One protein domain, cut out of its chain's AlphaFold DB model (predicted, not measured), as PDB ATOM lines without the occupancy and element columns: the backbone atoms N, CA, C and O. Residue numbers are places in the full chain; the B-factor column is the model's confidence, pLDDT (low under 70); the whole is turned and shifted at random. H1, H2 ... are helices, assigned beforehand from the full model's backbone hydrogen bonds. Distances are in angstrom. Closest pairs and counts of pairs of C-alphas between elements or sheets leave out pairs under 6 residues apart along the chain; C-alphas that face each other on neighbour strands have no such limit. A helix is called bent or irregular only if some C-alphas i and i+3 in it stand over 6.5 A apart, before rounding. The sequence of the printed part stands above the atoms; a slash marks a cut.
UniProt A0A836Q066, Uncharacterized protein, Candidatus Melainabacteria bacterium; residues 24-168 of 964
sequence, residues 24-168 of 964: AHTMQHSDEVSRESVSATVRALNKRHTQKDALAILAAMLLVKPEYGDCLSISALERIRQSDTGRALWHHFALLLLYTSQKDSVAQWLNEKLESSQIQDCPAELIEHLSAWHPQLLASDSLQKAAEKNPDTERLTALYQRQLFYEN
ATOM      1  N   ALA A  24     129.582 202.414 135.533       82.31
ATOM      2  CA  ALA A  24     128.860 203.030 134.425       82.31
ATOM      3  C   ALA A  24     127.561 203.698 134.898       82.31
ATOM      4  O   ALA A  24     127.356 204.880 134.629       82.31
ATOM      5  N   HIS A  25     126.731 202.976 135.660       83.44
ATOM      6  CA  HIS A  25     125.488 203.515 136.221       83.44
ATOM      7  C   HIS A  25     125.750 204.749 137.091       83.44
ATOM      8  O   HIS A  25     125.047 205.747 136.975       83.44
ATOM      9  N   THR A  26     126.798 204.708 137.920       84.00
ATOM     10  CA  THR A  26     127.189 205.820 138.805       84.00
ATOM     11  C   THR A  26     127.555 207.079 138.016       84.00
ATOM     12  O   THR A  26     127.131 208.176 138.374       84.00
ATOM     13  N   MET A  27     128.315 206.930 136.927       84.00
ATOM     14  CA  MET A  27     128.736 208.056 136.089       84.00
ATOM     15  C   MET A  27     127.622 208.590 135.178       84.00
ATOM     16  O   MET A  27     127.684 209.746 134.771       84.00
ATOM     17  N   GLN A  28     126.612 207.783 134.848       84.56
ATOM     18  CA  GLN A  28     125.465 208.215 134.035       84.56
ATOM     19  C   GLN A  28     124.364 208.858 134.887       84.56
ATOM     20  O   GLN A  28     123.801 209.887 134.520       84.56
ATOM     21  N   HIS A  29     124.099 208.283 136.059       83.69
ATOM     22  CA  HIS A  29     123.003 208.668 136.941       83.69
ATOM     23  C   HIS A  29     123.536 209.194 138.277       83.69
ATOM     24  O   HIS A  29     123.164 208.709 139.346       83.69
ATOM     25  N   SER A  30     124.402 210.214 138.229       83.00
ATOM     26  CA  SER A  30     125.021 210.807 139.430       83.00
ATOM     27  C   SER A  30     124.002 211.286 140.468       83.00
ATOM     28  O   SER A  30     124.308 211.353 141.655       83.00
ATOM     29  N   ASP A  31     122.789 211.624 140.029       82.56
ATOM     30  CA  ASP A  31     121.695 212.090 140.887       82.56
ATOM     31  C   ASP A  31     121.079 210.959 141.734       82.56
ATOM     32  O   ASP A  31     120.425 211.228 142.739       82.56
ATOM     33  N   GLU A  32     121.327 209.690 141.382       84.00
ATOM     34  CA  GLU A  32     120.922 208.516 142.170       84.00
ATOM     35  C   GLU A  32     121.953 208.121 143.250       84.00
ATOM     36  O   GLU A  32     121.683 207.245 144.078       84.00
ATOM     37  N   VAL A  33     123.138 208.742 143.269       84.19
ATOM     38  CA  VAL A  33     124.162 208.501 144.296       84.19
ATOM     39  C   VAL A  33     123.742 209.191 145.598       84.19
ATOM     40  O   VAL A  33     123.424 210.376 145.596       84.19
ATOM     41  N   SER A  34     123.760 208.462 146.719       86.56
ATOM     42  CA  SER A  34     123.354 208.956 148.040       86.56
ATOM     43  C   SER A  34     124.382 208.598 149.117       86.56
ATOM     44  O   SER A  34     125.189 207.680 148.949       86.56
ATOM     45  N   ARG A  35     124.327 209.269 150.276       88.12
ATOM     46  CA  ARG A  35     125.183 208.941 151.434       88.12
ATOM     47  C   ARG A  35     125.078 207.467 151.841       88.12
ATOM     48  O   ARG A  35     126.079 206.838 152.198       88.12
ATOM     49  N   GLU A  36     123.881 206.888 151.767       86.25
ATOM     50  CA  GLU A  36     123.640 205.482 152.098       86.25
ATOM     51  C   GLU A  36     124.320 204.538 151.104       86.25
ATOM     52  O   GLU A  36     124.873 203.517 151.533       86.25
ATOM     53  N   SER A  37     124.303 204.861 149.803       85.31
ATOM     54  CA  SER A  37     124.948 204.036 148.776       85.31
ATOM     55  C   SER A  37     126.475 204.099 148.880       85.31
ATOM     56  O   SER A  37     127.126 203.049 148.819       85.31
ATOM     57  N   VAL A  38     127.048 205.271 149.181       86.50
ATOM     58  CA  VAL A  38     128.485 205.421 149.477       86.50
ATOM     59  C   VAL A  38     128.865 204.613 150.721       86.50
ATOM     60  O   VAL A  38     129.743 203.751 150.665       86.50
ATOM     61  N   SER A  39     128.138 204.785 151.829       87.81
ATOM     62  CA  SER A  39     128.376 204.041 153.075       87.81
ATOM     63  C   SER A  39     128.252 202.522 152.897       87.81
ATOM     64  O   SER A  39     128.996 201.742 153.501       87.81
ATOM     65  N   ALA A  40     127.305 202.064 152.074       85.12
ATOM     66  CA  ALA A  40     127.159 200.650 151.742       85.12
ATOM     67  C   ALA A  40     128.360 200.114 150.953       85.12
ATOM     68  O   ALA A  40     128.824 199.009 151.249       85.12
ATOM     69  N   THR A  41     128.885 200.904 150.015       86.81
ATOM     70  CA  THR A  41     130.073 200.572 149.216       86.81
ATOM     71  C   THR A  41     131.330 200.523 150.088       86.81
ATOM     72  O   THR A  41     132.076 199.546 150.025       86.81
ATOM     73  N   VAL A  42     131.503 201.471 151.019       86.88
ATOM     74  CA  VAL A  42     132.599 201.448 152.011       86.88
ATOM     75  C   VAL A  42     132.550 200.180 152.870       86.88
ATOM     76  O   VAL A  42     133.575 199.536 153.087       86.88
ATOM     77  N   ARG A  43     131.362 199.744 153.314       84.19
ATOM     78  CA  ARG A  43     131.216 198.465 154.041       84.19
ATOM     79  C   ARG A  43     131.570 197.248 153.181       84.19
ATOM     80  O   ARG A  43     132.018 196.237 153.725       84.19
ATOM     81  N   ALA A  44     131.364 197.315 151.865       83.00
ATOM     82  CA  ALA A  44     131.697 196.233 150.942       83.00
ATOM     83  C   ALA A  44     133.213 196.061 150.735       83.00
ATOM     84  O   ALA A  44     133.638 194.956 150.392       83.00
ATOM     85  N   LEU A  45     134.032 197.080 151.037       80.44
ATOM     86  CA  LEU A  45     135.499 196.974 151.025       80.44
ATOM     87  C   LEU A  45     136.023 195.879 151.966       80.44
ATOM     88  O   LEU A  45     137.049 195.267 151.688       80.44
ATOM     89  N   ASN A  46     135.292 195.577 153.046       73.00
ATOM     90  CA  ASN A  46     135.674 194.543 154.014       73.00
ATOM     91  C   ASN A  46     135.511 193.109 153.472       73.00
ATOM     92  O   ASN A  46     135.869 192.141 154.144       73.00
ATOM     93  N   LYS A  47     134.937 192.938 152.277       76.31
ATOM     94  CA  LYS A  47     134.693 191.630 151.666       76.31
ATOM     95  C   LYS A  47     135.672 191.405 150.516       76.31
ATOM     96  O   LYS A  47     135.531 192.004 149.454       76.31
ATOM     97  N   ARG A  48     136.617 190.471 150.702       70.31
ATOM     98  CA  ARG A  48     137.689 190.161 149.728       70.31
ATOM     99  C   ARG A  48     137.198 189.992 148.282       70.31
ATOM    100  O   ARG A  48     137.810 190.526 147.370       70.31
ATOM    101  N   HIS A  49     136.092 189.282 148.065       70.50
ATOM    102  CA  HIS A  49     135.587 188.968 146.720       70.50
ATOM    103  C   HIS A  49     134.908 190.148 146.002       70.50
ATOM    104  O   HIS A  49     134.690 190.057 144.802       70.50
ATOM    105  N   THR A  50     134.567 191.235 146.702       72.62
ATOM    106  CA  THR A  50     133.964 192.445 146.104       72.62
ATOM    107  C   THR A  50     134.854 193.669 146.202       72.62
ATOM    108  O   THR A  50     134.436 194.763 145.835       72.62
ATOM    109  N   GLN A  51     136.067 193.516 146.732       81.12
ATOM    110  CA  GLN A  51     136.904 194.651 147.084       81.12
ATOM    111  C   GLN A  51     137.279 195.496 145.856       81.12
ATOM    112  O   GLN A  51     137.160 196.713 145.914       81.12
ATOM    113  N   LYS A  52     137.657 194.865 144.734       82.31
ATOM    114  CA  LYS A  52     138.034 195.570 143.494       82.31
ATOM    115  C   LYS A  52     136.886 196.406 142.920       82.31
ATOM    116  O   LYS A  52     137.070 197.587 142.646       82.31
ATOM    117  N   ASP A  53     135.699 195.815 142.804       81.69
ATOM    118  CA  ASP A  53     134.520 196.508 142.274       81.69
ATOM    119  C   ASP A  53     134.050 197.617 143.220       81.69
ATOM    120  O   ASP A  53     133.705 198.708 142.775       81.69
ATOM    121  N   ALA A  54     134.105 197.379 144.536       85.31
ATOM    122  CA  ALA A  54     133.776 198.393 145.531       85.31
ATOM    123  C   ALA A  54     134.735 199.595 145.472       85.31
ATOM    124  O   ALA A  54     134.273 200.726 145.587       85.31
ATOM    125  N   LEU A  55     136.038 199.375 145.253       89.81
ATOM    126  CA  LEU A  55     137.005 200.459 145.047       89.81
ATOM    127  C   LEU A  55     136.673 201.259 143.773       89.81
ATOM    128  O   LEU A  55     136.578 202.482 143.829       89.81
ATOM    129  N   ALA A  56     136.427 200.585 142.647       89.94
ATOM    130  CA  ALA A  56     136.103 201.245 141.380       89.94
ATOM    131  C   ALA A  56     134.807 202.079 141.448       89.94
ATOM    132  O   ALA A  56     134.778 203.223 140.986       89.94
ATOM    133  N   ILE A  57     133.755 201.531 142.067       89.75
ATOM    134  CA  ILE A  57     132.479 202.233 142.282       89.75
ATOM    135  C   ILE A  57     132.677 203.420 143.227       89.75
ATOM    136  O   ILE A  57     132.173 204.506 142.953       89.75
ATOM    137  N   LEU A  58     133.435 203.243 144.313       91.06
ATOM    138  CA  LEU A  58     133.689 204.314 145.274       91.06
ATOM    139  C   LEU A  58     134.453 205.485 144.641       91.06
ATOM    140  O   LEU A  58     134.105 206.631 144.903       91.06
ATOM    141  N   ALA A  59     135.436 205.216 143.776       92.75
ATOM    142  CA  ALA A  59     136.137 206.262 143.030       92.75
ATOM    143  C   ALA A  59     135.178 207.070 142.139       92.75
ATOM    144  O   ALA A  59     135.199 208.298 142.171       92.75
ATOM    145  N   ALA A  60     134.277 206.396 141.413       90.38
ATOM    146  CA  ALA A  60     133.257 207.073 140.611       90.38
ATOM    147  C   ALA A  60     132.282 207.889 141.471       90.38
ATOM    148  O   ALA A  60     131.969 209.021 141.115       90.38
ATOM    149  N   MET A  61     131.845 207.353 142.617       90.25
ATOM    150  CA  MET A  61     130.977 208.070 143.556       90.25
ATOM    151  C   MET A  61     131.647 209.337 144.100       90.25
ATOM    152  O   MET A  61     131.001 210.378 144.137       90.25
ATOM    153  N   LEU A  62     132.928 209.270 144.479       89.00
ATOM    154  CA  LEU A  62     133.679 210.429 144.979       89.00
ATOM    155  C   LEU A  62     133.924 211.487 143.897       89.00
ATOM    156  O   LEU A  62     133.958 212.669 144.220       89.00
ATOM    157  N   LEU A  63     134.055 211.090 142.627       88.75
ATOM    158  CA  LEU A  63     134.147 212.040 141.515       88.75
ATOM    159  C   LEU A  63     132.845 212.811 141.287       88.75
ATOM    160  O   LEU A  63     132.875 214.025 141.108       88.75
ATOM    161  N   VAL A  64     131.704 212.116 141.261       86.88
ATOM    162  CA  VAL A  64     130.412 212.738 140.912       86.88
ATOM    163  C   VAL A  64     129.691 213.362 142.112       86.88
ATOM    164  O   VAL A  64     128.835 214.229 141.917       86.88
ATOM    165  N   LYS A  65     130.016 212.914 143.334       86.75
ATOM    166  CA  LYS A  65     129.475 213.383 144.623       86.75
ATOM    167  C   LYS A  65     130.574 213.531 145.697       86.75
ATOM    168  O   LYS A  65     130.544 212.825 146.715       86.75
ATOM    169  N   PRO A  66     131.561 214.424 145.507       86.75
ATOM    170  CA  PRO A  66     132.640 214.641 146.477       86.75
ATOM    171  C   PRO A  66     132.141 215.100 147.859       86.75
ATOM    172  O   PRO A  66     132.800 214.850 148.872       86.75
ATOM    173  N   GLU A  67     130.942 215.684 147.948       86.00
ATOM    174  CA  GLU A  67     130.286 216.045 149.210       86.00
ATOM    175  C   GLU A  67     129.984 214.845 150.131       86.00
ATOM    176  O   GLU A  67     129.721 215.036 151.320       86.00
ATOM    177  N   TYR A  68     130.036 213.613 149.610       89.06
ATOM    178  CA  TYR A  68     129.882 212.373 150.384       89.06
ATOM    179  C   TYR A  68     131.217 211.731 150.782       89.06
ATOM    180  O   TYR A  68     131.234 210.609 151.294       89.06
ATOM    181  N   GLY A  69     132.342 212.425 150.584       87.88
ATOM    182  CA  GLY A  69     133.657 211.960 151.035       87.88
ATOM    183  C   GLY A  69     133.758 211.757 152.549       87.88
ATOM    184  O   GLY A  69     134.547 210.929 153.000       87.88
ATOM    185  N   ASP A  70     132.900 212.410 153.341       88.56
ATOM    186  CA  ASP A  70     132.802 212.194 154.790       88.56
ATOM    187  C   ASP A  70     132.464 210.742 155.168       88.56
ATOM    188  O   ASP A  70     132.848 210.277 156.241       88.56
ATOM    189  N   CYS A  71     131.822 209.994 154.266       89.50
ATOM    190  CA  CYS A  71     131.514 208.576 154.443       89.50
ATOM    191  C   CYS A  71     132.763 207.667 154.424       89.50
ATOM    192  O   CYS A  71     132.672 206.505 154.837       89.50
ATOM    193  N   LEU A  72     133.918 208.158 153.957       89.88
ATOM    194  CA  LEU A  72     135.186 207.426 153.936       89.88
ATOM    195  C   LEU A  72     136.148 207.997 154.993       89.88
ATOM    196  O   LEU A  72     136.830 208.989 154.771       89.88
ATOM    197  N   SER A  73     136.218 207.349 156.159       90.50
ATOM    198  CA  SER A  73     137.102 207.785 157.248       90.50
ATOM    199  C   SER A  73     138.585 207.500 156.975       90.50
ATOM    200  O   SER A  73     138.925 206.591 156.216       90.50
ATOM    201  N   ILE A  74     139.487 208.186 157.689       92.69
ATOM    202  CA  ILE A  74     140.935 207.893 157.658       92.69
ATOM    203  C   ILE A  74     141.228 206.431 158.016       92.69
ATOM    204  O   ILE A  74     142.057 205.786 157.381       92.69
ATOM    205  N   SER A  75     140.483 205.842 158.955       90.69
ATOM    206  CA  SER A  75     140.614 204.411 159.256       90.69
ATOM    207  C   SER A  75     140.237 203.522 158.067       90.69
ATOM    208  O   SER A  75     140.762 202.421 157.937       90.69
ATOM    209  N   ALA A  76     139.305 203.950 157.212       90.12
ATOM    210  CA  ALA A  76     138.975 203.235 155.984       90.12
ATOM    211  C   ALA A  76     140.072 203.383 154.924       90.12
ATOM    212  O   ALA A  76     140.433 202.379 154.314       90.12
ATOM    213  N   LEU A  77     140.644 204.579 154.764       91.31
ATOM    214  CA  LEU A  77     141.808 204.806 153.901       91.31
ATOM    215  C   LEU A  77     143.004 203.937 154.328       91.31
ATOM    216  O   LEU A  77     143.604 203.261 153.495       91.31
ATOM    217  N   GLU A  78     143.285 203.862 155.629       90.38
ATOM    218  CA  GLU A  78     144.344 203.010 156.179       90.38
ATOM    219  C   GLU A  78     144.083 201.522 155.894       90.38
ATOM    220  O   GLU A  78     144.994 200.788 155.512       90.38
ATOM    221  N   ARG A  79     142.826 201.067 155.983       89.31
ATOM    222  CA  ARG A  79     142.463 199.697 155.582       89.31
ATOM    223  C   ARG A  79     142.672 199.451 154.088       89.31
ATOM    224  O   ARG A  79     143.137 198.372 153.725       89.31
ATOM    225  N   ILE A  80     142.346 200.420 153.224       89.75
ATOM    226  CA  ILE A  80     142.626 200.326 151.782       89.75
ATOM    227  C   ILE A  80     144.136 200.152 151.581       89.75
ATOM    228  O   ILE A  80     144.541 199.178 150.944       89.75
ATOM    229  N   ARG A  81     144.953 201.011 152.204       89.94
ATOM    230  CA  ARG A  81     146.425 200.968 152.153       89.94
ATOM    231  C   ARG A  81     147.007 199.627 152.602       89.94
ATOM    232  O   ARG A  81     147.942 199.127 151.987       89.94
ATOM    233  N   GLN A  82     146.457 199.033 153.657       87.81
ATOM    234  CA  GLN A  82     146.950 197.765 154.205       87.81
ATOM    235  C   GLN A  82     146.498 196.534 153.404       87.81
ATOM    236  O   GLN A  82     147.126 195.479 153.499       87.81
ATOM    237  N   SER A  83     145.428 196.645 152.614       87.12
ATOM    238  CA  SER A  83     144.864 195.519 151.862       87.12
ATOM    239  C   SER A  83     145.639 195.178 150.586       87.12
ATOM    240  O   SER A  83     146.170 196.068 149.932       87.12
ATOM    241  N   ASP A  84     145.623 193.908 150.169       83.56
ATOM    242  CA  ASP A  84     146.382 193.433 148.999       83.56
ATOM    243  C   ASP A  84     146.029 194.180 147.701       83.56
ATOM    244  O   ASP A  84     146.909 194.539 146.923       83.56
ATOM    245  N   THR A  85     144.740 194.446 147.464       80.69
ATOM    246  CA  THR A  85     144.289 195.155 146.251       80.69
ATOM    247  C   THR A  85     144.391 196.674 146.371       80.69
ATOM    248  O   THR A  85     144.648 197.347 145.375       80.69
ATOM    249  N   GLY A  86     144.202 197.222 147.574       83.31
ATOM    250  CA  GLY A  86     144.212 198.662 147.820       83.31
ATOM    251  C   GLY A  86     145.601 199.253 148.074       83.31
ATOM    252  O   GLY A  86     145.775 200.457 147.892       83.31
ATOM    253  N   ARG A  87     146.610 198.441 148.421       86.75
ATOM    254  CA  ARG A  87     147.985 198.903 148.683       86.75
ATOM    255  C   ARG A  87     148.603 199.652 147.503       86.75
ATOM    256  O   ARG A  87     149.332 200.609 147.712       86.75
ATOM    257  N   ALA A  88     148.278 199.271 146.271       86.69
ATOM    258  CA  ALA A  88     148.763 199.975 145.083       86.69
ATOM    259  C   ALA A  88     147.910 201.202 144.697       86.69
ATOM    260  O   ALA A  88     148.277 201.921 143.779       86.69
ATOM    261  N   LEU A  89     146.762 201.434 145.348       90.06
ATOM    262  CA  LEU A  89     145.762 202.428 144.924       90.06
ATOM    263  C   LEU A  89     145.421 203.476 145.986       90.06
ATOM    264  O   LEU A  89     144.757 204.460 145.671       90.06
ATOM    265  N   TRP A  90     145.806 203.273 147.247       91.38
ATOM    266  CA  TRP A  90     145.372 204.131 148.355       91.38
ATOM    267  C   TRP A  90     145.708 205.609 148.134       91.38
ATOM    268  O   TRP A  90     144.940 206.467 148.551       91.38
ATOM    269  N   HIS A  91     146.814 205.916 147.452       91.69
ATOM    270  CA  HIS A  91     147.234 207.286 147.178       91.69
ATOM    271  C   HIS A  91     146.290 208.002 146.207       91.69
ATOM    272  O   HIS A  91     146.020 209.184 146.388       91.69
ATOM    273  N   HIS A  92     145.701 207.283 145.245       93.69
ATOM    274  CA  HIS A  92     144.649 207.817 144.380       93.69
ATOM    275  C   HIS A  92     143.376 208.134 145.174       93.69
ATOM    276  O   HIS A  92     142.745 209.163 144.948       93.69
ATOM    277  N   PHE A  93     143.027 207.306 146.164       92.94
ATOM    278  CA  PHE A  93     141.930 207.622 147.087       92.94
ATOM    279  C   PHE A  93     142.253 208.802 147.999       92.94
ATOM    280  O   PHE A  93     141.383 209.637 148.221       92.94
ATOM    281  N   ALA A  94     143.482 208.889 148.510       93.38
ATOM    282  CA  ALA A  94     143.929 210.036 149.290       93.38
ATOM    283  C   ALA A  94     143.809 211.327 148.465       93.38
ATOM    284  O   ALA A  94     143.242 212.296 148.957       93.38
ATOM    285  N   LEU A  95     144.233 211.304 147.194       92.88
ATOM    286  CA  LEU A  95     144.082 212.421 146.257       92.88
ATOM    287  C   LEU A  95     142.613 212.814 146.074       92.88
ATOM    288  O   LEU A  95     142.273 213.980 146.245       92.88
ATOM    289  N   LEU A  96     141.722 211.856 145.792       92.12
ATOM    290  CA  LEU A  96     140.286 212.140 145.676       92.12
ATOM    291  C   LEU A  96     139.724 212.758 146.966       92.12
ATOM    292  O   LEU A  96     138.940 213.703 146.904       92.12
ATOM    293  N   LEU A  97     140.146 212.265 148.133       92.50
ATOM    294  CA  LEU A  97     139.694 212.766 149.431       92.50
ATOM    295  C   LEU A  97     140.207 214.171 149.777       92.50
ATOM    296  O   LEU A  97     139.509 214.870 150.519       92.50
ATOM    297  N   LEU A  98     141.345 214.617 149.225       90.62
ATOM    298  CA  LEU A  98     141.821 216.006 149.365       90.62
ATOM    299  C   LEU A  98     140.818 217.030 148.811       90.62
ATOM    300  O   LEU A  98     140.833 218.192 149.211       90.62
ATOM    301  N   TYR A  99     139.898 216.588 147.957       88.81
ATOM    302  CA  TYR A  99     138.848 217.416 147.367       88.81
ATOM    303  C   TYR A  99     137.465 217.185 147.972       88.81
ATOM    304  O   TYR A  99     136.446 217.546 147.386       88.81
ATOM    305  N   THR A 100     137.433 216.616 149.173       88.25
ATOM    306  CA  THR A 100     136.217 216.394 149.957       88.25
ATOM    307  C   THR A 100     136.327 217.092 151.312       88.25
ATOM    308  O   THR A 100     137.335 217.724 151.634       88.25
ATOM    309  N   SER A 101     135.317 216.927 152.166       88.44
ATOM    310  CA  SER A 101     135.387 217.353 153.569       88.44
ATOM    311  C   SER A 101     136.488 216.653 154.387       88.44
ATOM    312  O   SER A 101     136.781 217.098 155.491       88.44
ATOM    313  N   GLN A 102     137.125 215.592 153.870       91.62
ATOM    314  CA  GLN A 102     138.229 214.885 154.538       91.62
ATOM    315  C   GLN A 102     139.616 215.501 154.292       91.62
ATOM    316  O   GLN A 102     140.601 214.974 154.810       91.62
ATOM    317  N   LYS A 103     139.720 216.595 153.527       91.56
ATOM    318  CA  LYS A 103     140.992 217.224 153.135       91.56
ATOM    319  C   LYS A 103     141.985 217.392 154.290       91.56
ATOM    320  O   LYS A 103     143.116 216.919 154.191       91.56
ATOM    321  N   ASP A 104     141.562 218.035 155.378       92.75
ATOM    322  CA  ASP A 104     142.452 218.350 156.501       92.75
ATOM    323  C   ASP A 104     142.872 217.073 157.249       92.75
ATOM    324  O   ASP A 104     144.051 216.887 157.545       92.75
ATOM    325  N   SER A 105     141.938 216.135 157.447       94.62
ATOM    326  CA  SER A 105     142.209 214.823 158.051       94.62
ATOM    327  C   SER A 105     143.223 214.005 157.246       94.62
ATOM    328  O   SER A 105     144.099 213.359 157.821       94.62
ATOM    329  N   VAL A 106     143.112 214.010 155.910       93.81
ATOM    330  CA  VAL A 106     144.032 213.282 155.022       93.81
ATOM    331  C   VAL A 106     145.413 213.916 155.052       93.81
ATOM    332  O   VAL A 106     146.401 213.193 155.159       93.81
ATOM    333  N   ALA A 107     145.495 215.244 154.991       93.44
ATOM    334  CA  ALA A 107     146.774 215.938 155.035       93.44
ATOM    335  C   ALA A 107     147.480 215.764 156.387       93.44
ATOM    336  O   ALA A 107     148.681 215.489 156.416       93.44
ATOM    337  N   GLN A 108     146.750 215.841 157.505       94.12
ATOM    338  CA  GLN A 108     147.306 215.553 158.828       94.12
ATOM    339  C   GLN A 108     147.860 214.124 158.889       94.12
ATOM    340  O   GLN A 108     149.026 213.926 159.232       94.12
ATOM    341  N   TRP A 109     147.054 213.139 158.484       92.75
ATOM    342  CA  TRP A 109     147.476 211.741 158.447       92.75
ATOM    343  C   TRP A 109     148.713 211.534 157.555       92.75
ATOM    344  O   TRP A 109     149.625 210.807 157.940       92.75
ATOM    345  N   LEU A 110     148.802 212.202 156.398       91.56
ATOM    346  CA  LEU A 110     149.981 212.141 155.526       91.56
ATOM    347  C   LEU A 110     151.237 212.709 156.201       91.56
ATOM    348  O   LEU A 110     152.285 212.066 156.146       91.56
ATOM    349  N   ASN A 111     151.148 213.867 156.861       91.50
ATOM    350  CA  ASN A 111     152.287 214.465 157.569       91.50
ATOM    351  C   ASN A 111     152.818 213.544 158.675       91.50
ATOM    352  O   ASN A 111     154.015 213.265 158.700       91.50
ATOM    353  N   GLU A 112     151.935 213.004 159.522       90.81
ATOM    354  CA  GLU A 112     152.305 212.062 160.593       90.81
ATOM    355  C   GLU A 112     153.050 210.836 160.039       90.81
ATOM    356  O   GLU A 112     153.991 210.302 160.639       90.81
ATOM    357  N   LYS A 113     152.635 210.370 158.861       87.81
ATOM    358  CA  LYS A 113     153.221 209.206 158.208       87.81
ATOM    359  C   LYS A 113     154.559 209.475 157.526       87.81
ATOM    360  O   LYS A 113     155.426 208.599 157.570       87.81
ATOM    361  N   LEU A 114     154.726 210.652 156.927       87.31
ATOM    362  CA  LEU A 114     156.007 211.117 156.392       87.31
ATOM    363  C   LEU A 114     157.027 211.292 157.524       87.31
ATOM    364  O   LEU A 114     158.132 210.754 157.451       87.31
ATOM    365  N   GLU A 115     156.618 211.947 158.612       85.81
ATOM    366  CA  GLU A 115     157.452 212.196 159.790       85.81
ATOM    367  C   GLU A 115     157.924 210.899 160.466       85.81
ATOM    368  O   GLU A 115     159.101 210.758 160.811       85.81
ATOM    369  N   SER A 116     157.020 209.930 160.631       83.19
ATOM    370  CA  SER A 116     157.337 208.626 161.227       83.19
ATOM    371  C   SER A 116     158.017 207.650 160.258       83.19
ATOM    372  O   SER A 116     158.365 206.539 160.663       83.19
ATOM    373  N   SER A 117     158.201 208.040 158.990       73.19
ATOM    374  CA  SER A 117     158.729 207.193 157.907       73.19
ATOM    375  C   SER A 117     157.980 205.860 157.760       73.19
ATOM    376  O   SER A 117     158.542 204.848 157.346       73.19
ATOM    377  N   GLN A 118     156.692 205.849 158.118       72.56
ATOM    378  CA  GLN A 118     155.837 204.656 158.106       72.56
ATOM    379  C   GLN A 118     155.220 204.370 156.735       72.56
ATOM    380  O   GLN A 118     154.617 203.310 156.541       72.56
ATOM    381  N   ILE A 119     155.340 205.300 155.787       69.62
ATOM    382  CA  ILE A 119     154.974 205.068 154.393       69.62
ATOM    383  C   ILE A 119     156.268 204.961 153.584       69.62
ATOM    384  O   ILE A 119     156.754 205.947 153.041       69.62
ATOM    385  N   GLN A 120     156.804 203.741 153.521       62.59
ATOM    386  CA  GLN A 120     157.939 203.390 152.658       62.59
ATOM    387  C   GLN A 120     157.575 203.459 151.162       62.59
ATOM    388  O   GLN A 120     158.443 203.684 150.335       62.59
ATOM    389  N   ASP A 121     156.283 203.337 150.832       65.94
ATOM    390  CA  ASP A 121     155.757 203.326 149.460       65.94
ATOM    391  C   ASP A 121     154.957 204.605 149.130       65.94
ATOM    392  O   ASP A 121     153.897 204.536 148.499       65.94
ATOM    393  N   CYS A 122     155.357 205.774 149.649       70.44
ATOM    394  CA  CYS A 122     154.592 207.006 149.432       70.44
ATOM    395  C   CYS A 122     154.915 207.533 148.037       70.44
ATOM    396  O   CYS A 122     156.056 207.945 147.827       70.44
ATOM    397  N   PRO A 123     153.957 207.591 147.099       77.88
ATOM    398  CA  PRO A 123     154.260 208.122 145.782       77.88
ATOM    399  C   PRO A 123     154.543 209.614 145.902       77.88
ATOM    400  O   PRO A 123     153.757 210.361 146.503       77.88
ATOM    401  N   ALA A 124     155.653 210.053 145.318       76.12
ATOM    402  CA  ALA A 124     156.016 211.461 145.275       76.12
ATOM    403  C   ALA A 124     154.937 212.303 144.571       76.12
ATOM    404  O   ALA A 124     154.755 213.464 144.919       76.12
ATOM    405  N   GLU A 125     154.151 211.709 143.672       81.31
ATOM    406  CA  GLU A 125     153.041 212.346 142.954       81.31
ATOM    407  C   GLU A 125     151.956 212.873 143.905       81.31
ATOM    408  O   GLU A 125     151.440 213.972 143.702       81.31
ATOM    409  N   LEU A 126     151.613 212.119 144.959       87.94
ATOM    410  CA  LEU A 126     150.617 212.556 145.944       87.94
ATOM    411  C   LEU A 126     151.132 213.761 146.738       87.94
ATOM    412  O   LEU A 126     150.384 214.703 146.996       87.94
ATOM    413  N   ILE A 127     152.416 213.741 147.100       87.88
ATOM    414  CA  ILE A 127     153.050 214.827 147.852       87.88
ATOM    415  C   ILE A 127     153.243 216.062 146.968       87.88
ATOM    416  O   ILE A 127     152.986 217.175 147.416       87.88
ATOM    417  N   GLU A 128     153.618 215.889 145.701       86.75
ATOM    418  CA  GLU A 128     153.678 216.964 144.706       86.75
ATOM    419  C   GLU A 128     152.320 217.614 144.492       86.75
ATOM    420  O   GLU A 128     152.223 218.841 144.433       86.75
ATOM    421  N   HIS A 129     151.270 216.801 144.401       88.12
ATOM    422  CA  HIS A 129     149.908 217.279 144.262       88.12
ATOM    423  C   HIS A 129     149.473 218.075 145.501       88.12
ATOM    424  O   HIS A 129     148.969 219.192 145.364       88.12
ATOM    425  N   LEU A 130     149.755 217.571 146.709       89.12
ATOM    426  CA  LEU A 130     149.504 218.301 147.952       89.12
ATOM    427  C   LEU A 130     150.317 219.608 148.014       89.12
ATOM    428  O   LEU A 130     149.752 220.655 148.300       89.12
ATOM    429  N   SER A 131     151.603 219.584 147.661       86.69
ATOM    430  CA  SER A 131     152.481 220.767 147.595       86.69
ATOM    431  C   SER A 131     152.054 221.780 146.518       86.69
ATOM    432  O   SER A 131     152.335 222.976 146.616       86.69
ATOM    433  N   ALA A 132     151.386 221.334 145.455       85.00
ATOM    434  CA  ALA A 132     150.860 222.209 144.414       85.00
ATOM    435  C   ALA A 132     149.556 222.889 144.833       85.00
ATOM    436  O   ALA A 132     149.459 224.114 144.754       85.00
ATOM    437  N   TRP A 133     148.586 222.100 145.289       86.12
ATOM    438  CA  TRP A 133     147.214 222.554 145.496       86.12
ATOM    439  C   TRP A 133     146.922 222.971 146.932       86.12
ATOM    440  O   TRP A 133     146.162 223.909 147.158       86.12
ATOM    441  N   HIS A 134     147.536 222.311 147.908       88.31
ATOM    442  CA  HIS A 134     147.326 222.577 149.328       88.31
ATOM    443  C   HIS A 134     148.650 222.689 150.108       88.31
ATOM    444  O   HIS A 134     148.799 222.030 151.141       88.31
ATOM    445  N   PRO A 135     149.617 223.516 149.659       88.50
ATOM    446  CA  PRO A 135     150.918 223.647 150.322       88.50
ATOM    447  C   PRO A 135     150.819 224.071 151.795       88.50
ATOM    448  O   PRO A 135     151.676 223.709 152.595       88.50
ATOM    449  N   GLN A 136     149.752 224.778 152.184       89.81
ATOM    450  CA  GLN A 136     149.462 225.138 153.576       89.81
ATOM    451  C   GLN A 136     149.194 223.940 154.496       89.81
ATOM    452  O   GLN A 136     149.213 224.104 155.711       89.81
ATOM    453  N   LEU A 137     148.885 222.769 153.937       91.81
ATOM    454  CA  LEU A 137     148.595 221.550 154.693       91.81
ATOM    455  C   LEU A 137     149.800 220.602 154.766       91.81
ATOM    456  O   LEU A 137     149.671 219.499 155.291       91.81
ATOM    457  N   LEU A 138     150.953 220.986 154.218       90.94
ATOM    458  CA  LEU A 138     152.178 220.191 154.209       90.94
ATOM    459  C   LEU A 138     153.212 220.852 155.127       90.94
ATOM    460  O   LEU A 138     153.386 222.063 155.072       90.94
ATOM    461  N   ALA A 139     153.891 220.074 155.969       90.00
ATOM    462  CA  ALA A 139     154.917 220.593 156.872       90.00
ATOM    463  C   ALA A 139     156.326 220.308 156.333       90.00
ATOM    464  O   ALA A 139     156.649 219.164 155.990       90.00
ATOM    465  N   SER A 140     157.188 221.331 156.296       90.00
ATOM    466  CA  SER A 140     158.593 221.170 155.889       90.00
ATOM    467  C   SER A 140     159.359 220.158 156.752       90.00
ATOM    468  O   SER A 140     160.082 219.335 156.196       90.00
ATOM    469  N   ASP A 141     159.141 220.132 158.070       89.50
ATOM    470  CA  ASP A 141     159.794 219.182 158.988       89.50
ATOM    471  C   ASP A 141     159.465 217.715 158.638       89.50
ATOM    472  O   ASP A 141     160.333 216.839 158.687       89.50
ATOM    473  N   SER A 142     158.221 217.443 158.226       88.75
ATOM    474  CA  SER A 142     157.788 216.114 157.769       88.75
ATOM    475  C   SER A 142     158.494 215.708 156.476       88.75
ATOM    476  O   SER A 142     158.937 214.566 156.344       88.75
ATOM    477  N   LEU A 143     158.628 216.640 155.524       88.31
ATOM    478  CA  LEU A 143     159.337 216.407 154.263       88.31
ATOM    479  C   LEU A 143     160.834 216.192 154.472       88.31
ATOM    480  O   LEU A 143     161.406 215.315 153.830       88.31
ATOM    481  N   GLN A 144     161.455 216.950 155.378       88.38
ATOM    482  CA  GLN A 144     162.866 216.798 155.718       88.38
ATOM    483  C   GLN A 144     163.154 215.381 156.218       88.38
ATOM    484  O   GLN A 144     163.984 214.672 155.651       88.38
ATOM    485  N   LYS A 145     162.399 214.934 157.230       86.38
ATOM    486  CA  LYS A 145     162.531 213.583 157.797       86.38
ATOM    487  C   LYS A 145     162.256 212.494 156.761       86.38
ATOM    488  O   LYS A 145     162.900 211.446 156.791       86.38
ATOM    489  N   ALA A 146     161.303 212.725 155.857       84.00
ATOM    490  CA  ALA A 146     161.012 211.798 154.771       84.00
ATOM    491  C   ALA A 146     162.167 211.717 153.763       84.00
ATOM    492  O   ALA A 146     162.510 210.609 153.351       84.00
ATOM    493  N   ALA A 147     162.777 212.850 153.398       83.50
ATOM    494  CA  ALA A 147     163.909 212.909 152.477       83.50
ATOM    495  C   ALA A 147     165.140 212.179 153.037       83.50
ATOM    496  O   ALA A 147     165.756 211.399 152.319       83.50
ATOM    497  N   GLU A 148     165.443 212.345 154.329       83.56
ATOM    498  CA  GLU A 148     166.585 211.705 155.007       83.56
ATOM    499  C   GLU A 148     166.534 210.164 155.016       83.56
ATOM    500  O   GLU A 148     167.559 209.512 155.213       83.56
ATOM    501  N   LYS A 149     165.346 209.571 154.844       76.00
ATOM    502  CA  LYS A 149     165.096 208.139 155.088       76.00
ATOM    503  C   LYS A 149     164.509 207.378 153.897       76.00
ATOM    504  O   LYS A 149     164.269 206.178 154.029       76.00
ATOM    505  N   ASN A 150     164.264 208.036 152.761       71.88
ATOM    506  CA  ASN A 150     163.697 207.405 151.565       71.88
ATOM    507  C   ASN A 150     164.692 207.338 150.404       71.88
ATOM    508  O   ASN A 150     165.495 208.256 150.252       71.88
ATOM    509  N   PRO A 151     164.581 206.317 149.533       63.47
ATOM    510  CA  PRO A 151     165.402 206.199 148.329       63.47
ATOM    511  C   PRO A 151     165.177 207.340 147.318       63.47
ATOM    512  O   PRO A 151     166.118 207.718 146.628       63.47
ATOM    513  N   ASP A 152     163.990 207.959 147.282       69.38
ATOM    514  CA  ASP A 152     163.679 209.134 146.441       69.38
ATOM    515  C   ASP A 152     164.150 210.467 147.067       69.38
ATOM    516  O   ASP A 152     163.487 211.507 146.946       69.38
ATOM    517  N   THR A 153     165.295 210.453 147.768       73.75
ATOM    518  CA  THR A 153     165.816 211.597 148.536       73.75
ATOM    519  C   THR A 153     165.843 212.880 147.710       73.75
ATOM    520  O   THR A 153     165.455 213.924 148.220       73.75
ATOM    521  N   GLU A 154     166.248 212.838 146.437       74.94
ATOM    522  CA  GLU A 154     166.372 214.041 145.600       74.94
ATOM    523  C   GLU A 154     165.023 214.729 145.335       74.94
ATOM    524  O   GLU A 154     164.900 215.944 145.511       74.94
ATOM    525  N   ARG A 155     163.985 213.961 144.972       78.62
ATOM    526  CA  ARG A 155     162.644 214.497 144.677       78.62
ATOM    527  C   ARG A 155     161.975 215.030 145.944       78.62
ATOM    528  O   ARG A 155     161.411 216.125 145.932       78.62
ATOM    529  N   LEU A 156     162.108 214.307 147.059       80.81
ATOM    530  CA  LEU A 156     161.630 214.763 148.369       80.81
ATOM    531  C   LEU A 156     162.416 215.974 148.886       80.81
ATOM    532  O   LEU A 156     161.818 216.876 149.465       80.81
ATOM    533  N   THR A 157     163.720 216.054 148.617       80.62
ATOM    534  CA  THR A 157     164.547 217.227 148.946       80.62
ATOM    535  C   THR A 157     164.101 218.449 148.149       80.62
ATOM    536  O   THR A 157     163.986 219.535 148.711       80.62
ATOM    537  N   ALA A 158     163.782 218.291 146.862       79.94
ATOM    538  CA  ALA A 158     163.256 219.386 146.048       79.94
ATOM    539  C   ALA A 158     161.893 219.886 146.564       79.94
ATOM    540  O   ALA A 158     161.642 221.094 146.598       79.94
ATOM    541  N   LEU A 159     161.025 218.972 147.008       84.88
ATOM    542  CA  LEU A 159     159.753 219.310 147.651       84.88
ATOM    543  C   LEU A 159     159.951 220.000 149.000       84.88
ATOM    544  O   LEU A 159     159.287 220.997 149.270       84.88
ATOM    545  N   TYR A 160     160.883 219.510 149.816       86.81
ATOM    546  CA  TYR A 160     161.272 220.138 151.076       86.81
ATOM    547  C   TYR A 160     161.760 221.571 150.849       86.81
ATOM    548  O   TYR A 160     161.230 222.497 151.459       86.81
ATOM    549  N   GLN A 161     162.685 221.782 149.909       81.19
ATOM    550  CA  GLN A 161     163.176 223.116 149.547       81.19
ATOM    551  C   GLN A 161     162.037 224.030 149.099       81.19
ATOM    552  O   GLN A 161     161.917 225.156 149.577       81.19
ATOM    553  N   ARG A 162     161.152 223.537 148.225       82.88
ATOM    554  CA  ARG A 162     159.959 224.278 147.803       82.88
ATOM    555  C   ARG A 162     159.066 224.652 148.990       82.88
ATOM    556  O   ARG A 162     158.553 225.768 149.020       82.88
ATOM    557  N   GLN A 163     158.888 223.749 149.949       88.38
ATOM    558  CA  GLN A 163     158.079 223.997 151.137       88.38
ATOM    559  C   GLN A 163     158.727 225.025 152.074       88.38
ATOM    560  O   GLN A 163     158.025 225.863 152.628       88.38
ATOM    561  N   LEU A 164     160.056 225.037 152.200       86.25
ATOM    562  CA  LEU A 164     160.763 226.080 152.947       86.25
ATOM    563  C   LEU A 164     160.533 227.472 152.342       86.25
ATOM    564  O   LEU A 164     160.264 228.413 153.084       86.25
ATOM    565  N   PHE A 165     160.551 227.599 151.007       82.62
ATOM    566  CA  PHE A 165     160.183 228.856 150.341       82.62
ATOM    567  C   PHE A 165     158.732 229.249 150.612       82.62
ATOM    568  O   PHE A 165     158.456 230.410 150.892       82.62
ATOM    569  N   TYR A 166     157.810 228.286 150.572       85.81
ATOM    570  CA  TYR A 166     156.412 228.536 150.911       85.81
ATOM    571  C   TYR A 166     156.250 229.069 152.347       85.81
ATOM    572  O   TYR A 166     155.475 229.996 152.580       85.81
ATOM    573  N   GLU A 167     157.014 228.509 153.288       86.19
ATOM    574  CA  GLU A 167     157.028 228.867 154.711       86.19
ATOM    575  C   GLU A 167     157.931 230.071 155.046       86.19
ATOM    576  O   GLU A 167     158.032 230.443 156.214       86.19
ATOM    577  N   ASN A 168     158.580 230.693 154.051       81.31
ATOM    578  CA  ASN A 168     159.562 231.770 154.229       81.31
ATOM    579  C   ASN A 168     160.715 231.418 155.195       81.31
ATOM    580  O   ASN A 168     161.233 232.280 155.906       81.31
TER     581      ASN A 168
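AT A GLANCE: This is residues 24 to 168 of the 964 residues of an uncharacterized protein of Candidatus Melainabacteria bacterium (UniProt A0A836Q066). An elongated slab of short helices in two layers: H3, H6, H8 and H10 form a row side by side, all running the same way, and H2, H4, H5, H7 and H9 make a looser second layer over it. H1 packs on H3 at one end of the slab, and the hairpin of H9 and H10 makes the other end. The printed part has 145 residues with ten named helices, H1 to H10 in order, and no named strand; its class is all helix. The whole is compact, with a radius of gyration of the C-alphas of 16.1 A and spans of 46 by 29 by 21 A.

HOW THE PARTS SIT: H1, residues 24 to 28, touches residues 57 to 64 of H3, residues 48 to 64; the closest C-alphas are those of Thr 26 and Ala 60, 6.5 A apart. H2, residues 35 to 44, forms a hairpin with H3 at a shallow tilt of 28 degrees, closest at the C-alphas of Thr 41 and Ala 54, 5.7 A. H4, residues 66 to 71, touches H2, with the C-alphas of Ser 39 and Cys 71 closest at 5.7 A. H6, residues 90 to 98, is the hub, touching four helices. Residues 59 to 63 of H3 touch it, closest at the C-alphas of Leu 62 and Leu 96, 6.9 A. H5, residues 74 to 82, forms a hairpin with H6, closest at the C-alphas of Arg 81 and Trp 90, 5.1 A. H7, residues 103 to 115, forms another hairpin with H6 at a steep tilt of 44 degrees, closest at the C-alphas of Leu 97 and Lys 103, 5.9 A. H5 and H7 only just touch, with 3 pairs of C-alphas within 8 A, closest at those of Ile 74 and Val 106, 6.8 A. H8, residues 124 to 133, touches H6 the same way at a shallow tilt of 5 degrees, closest at the C-alphas of His 91 and Leu 126, 6.4 A. H10, residues 153 to 166, touches H8 the same way at a shallow tilt of 12 degrees, closest at the C-alphas of Glu 128 and Leu 159, 7.1 A. H9, residues 140 to 149, forms a hairpin with H10, closest at the C-alphas of Ala 147 and Thr 153, 4.6 A. H9 touches residues 111 to 115 of H7, closest at the C-alphas of Glu 115 and Ser 142, 4.4 A. Every O i to N i+4 pair is within hydrogen-bond range in H1, H2, H5, H6, H7, H8 and H10, against 11 of 13 in H3, 5 of 6 in H9 and 0 of 2 in H4, where 2 of 3 O i to N i+3 pairs are.

IN THESE COORDINATES: H1 begins at C-alpha 24 (128.860, 203.030, 134.425). H3 is 25.3 A long, with a kink of 30 degrees near residue 55. H3 and H4 are irregular: C-alphas 49 and 52 are 7.7 A apart, and C-alphas 67 and 70 are 7.2 A apart. H7 is 18.5 A long. H10, 19.5 A long, ends at C-alpha 166 (156.412, 228.536, 150.911).

THE WHOLE: The two C-alphas farthest apart are those of His 49 and Asn 168, 49.6 A. The printed part has no cut and no long link. The mean pLDDT of the printed part is 85.4; residues 119 to 121 and 151 to 152 are under 70.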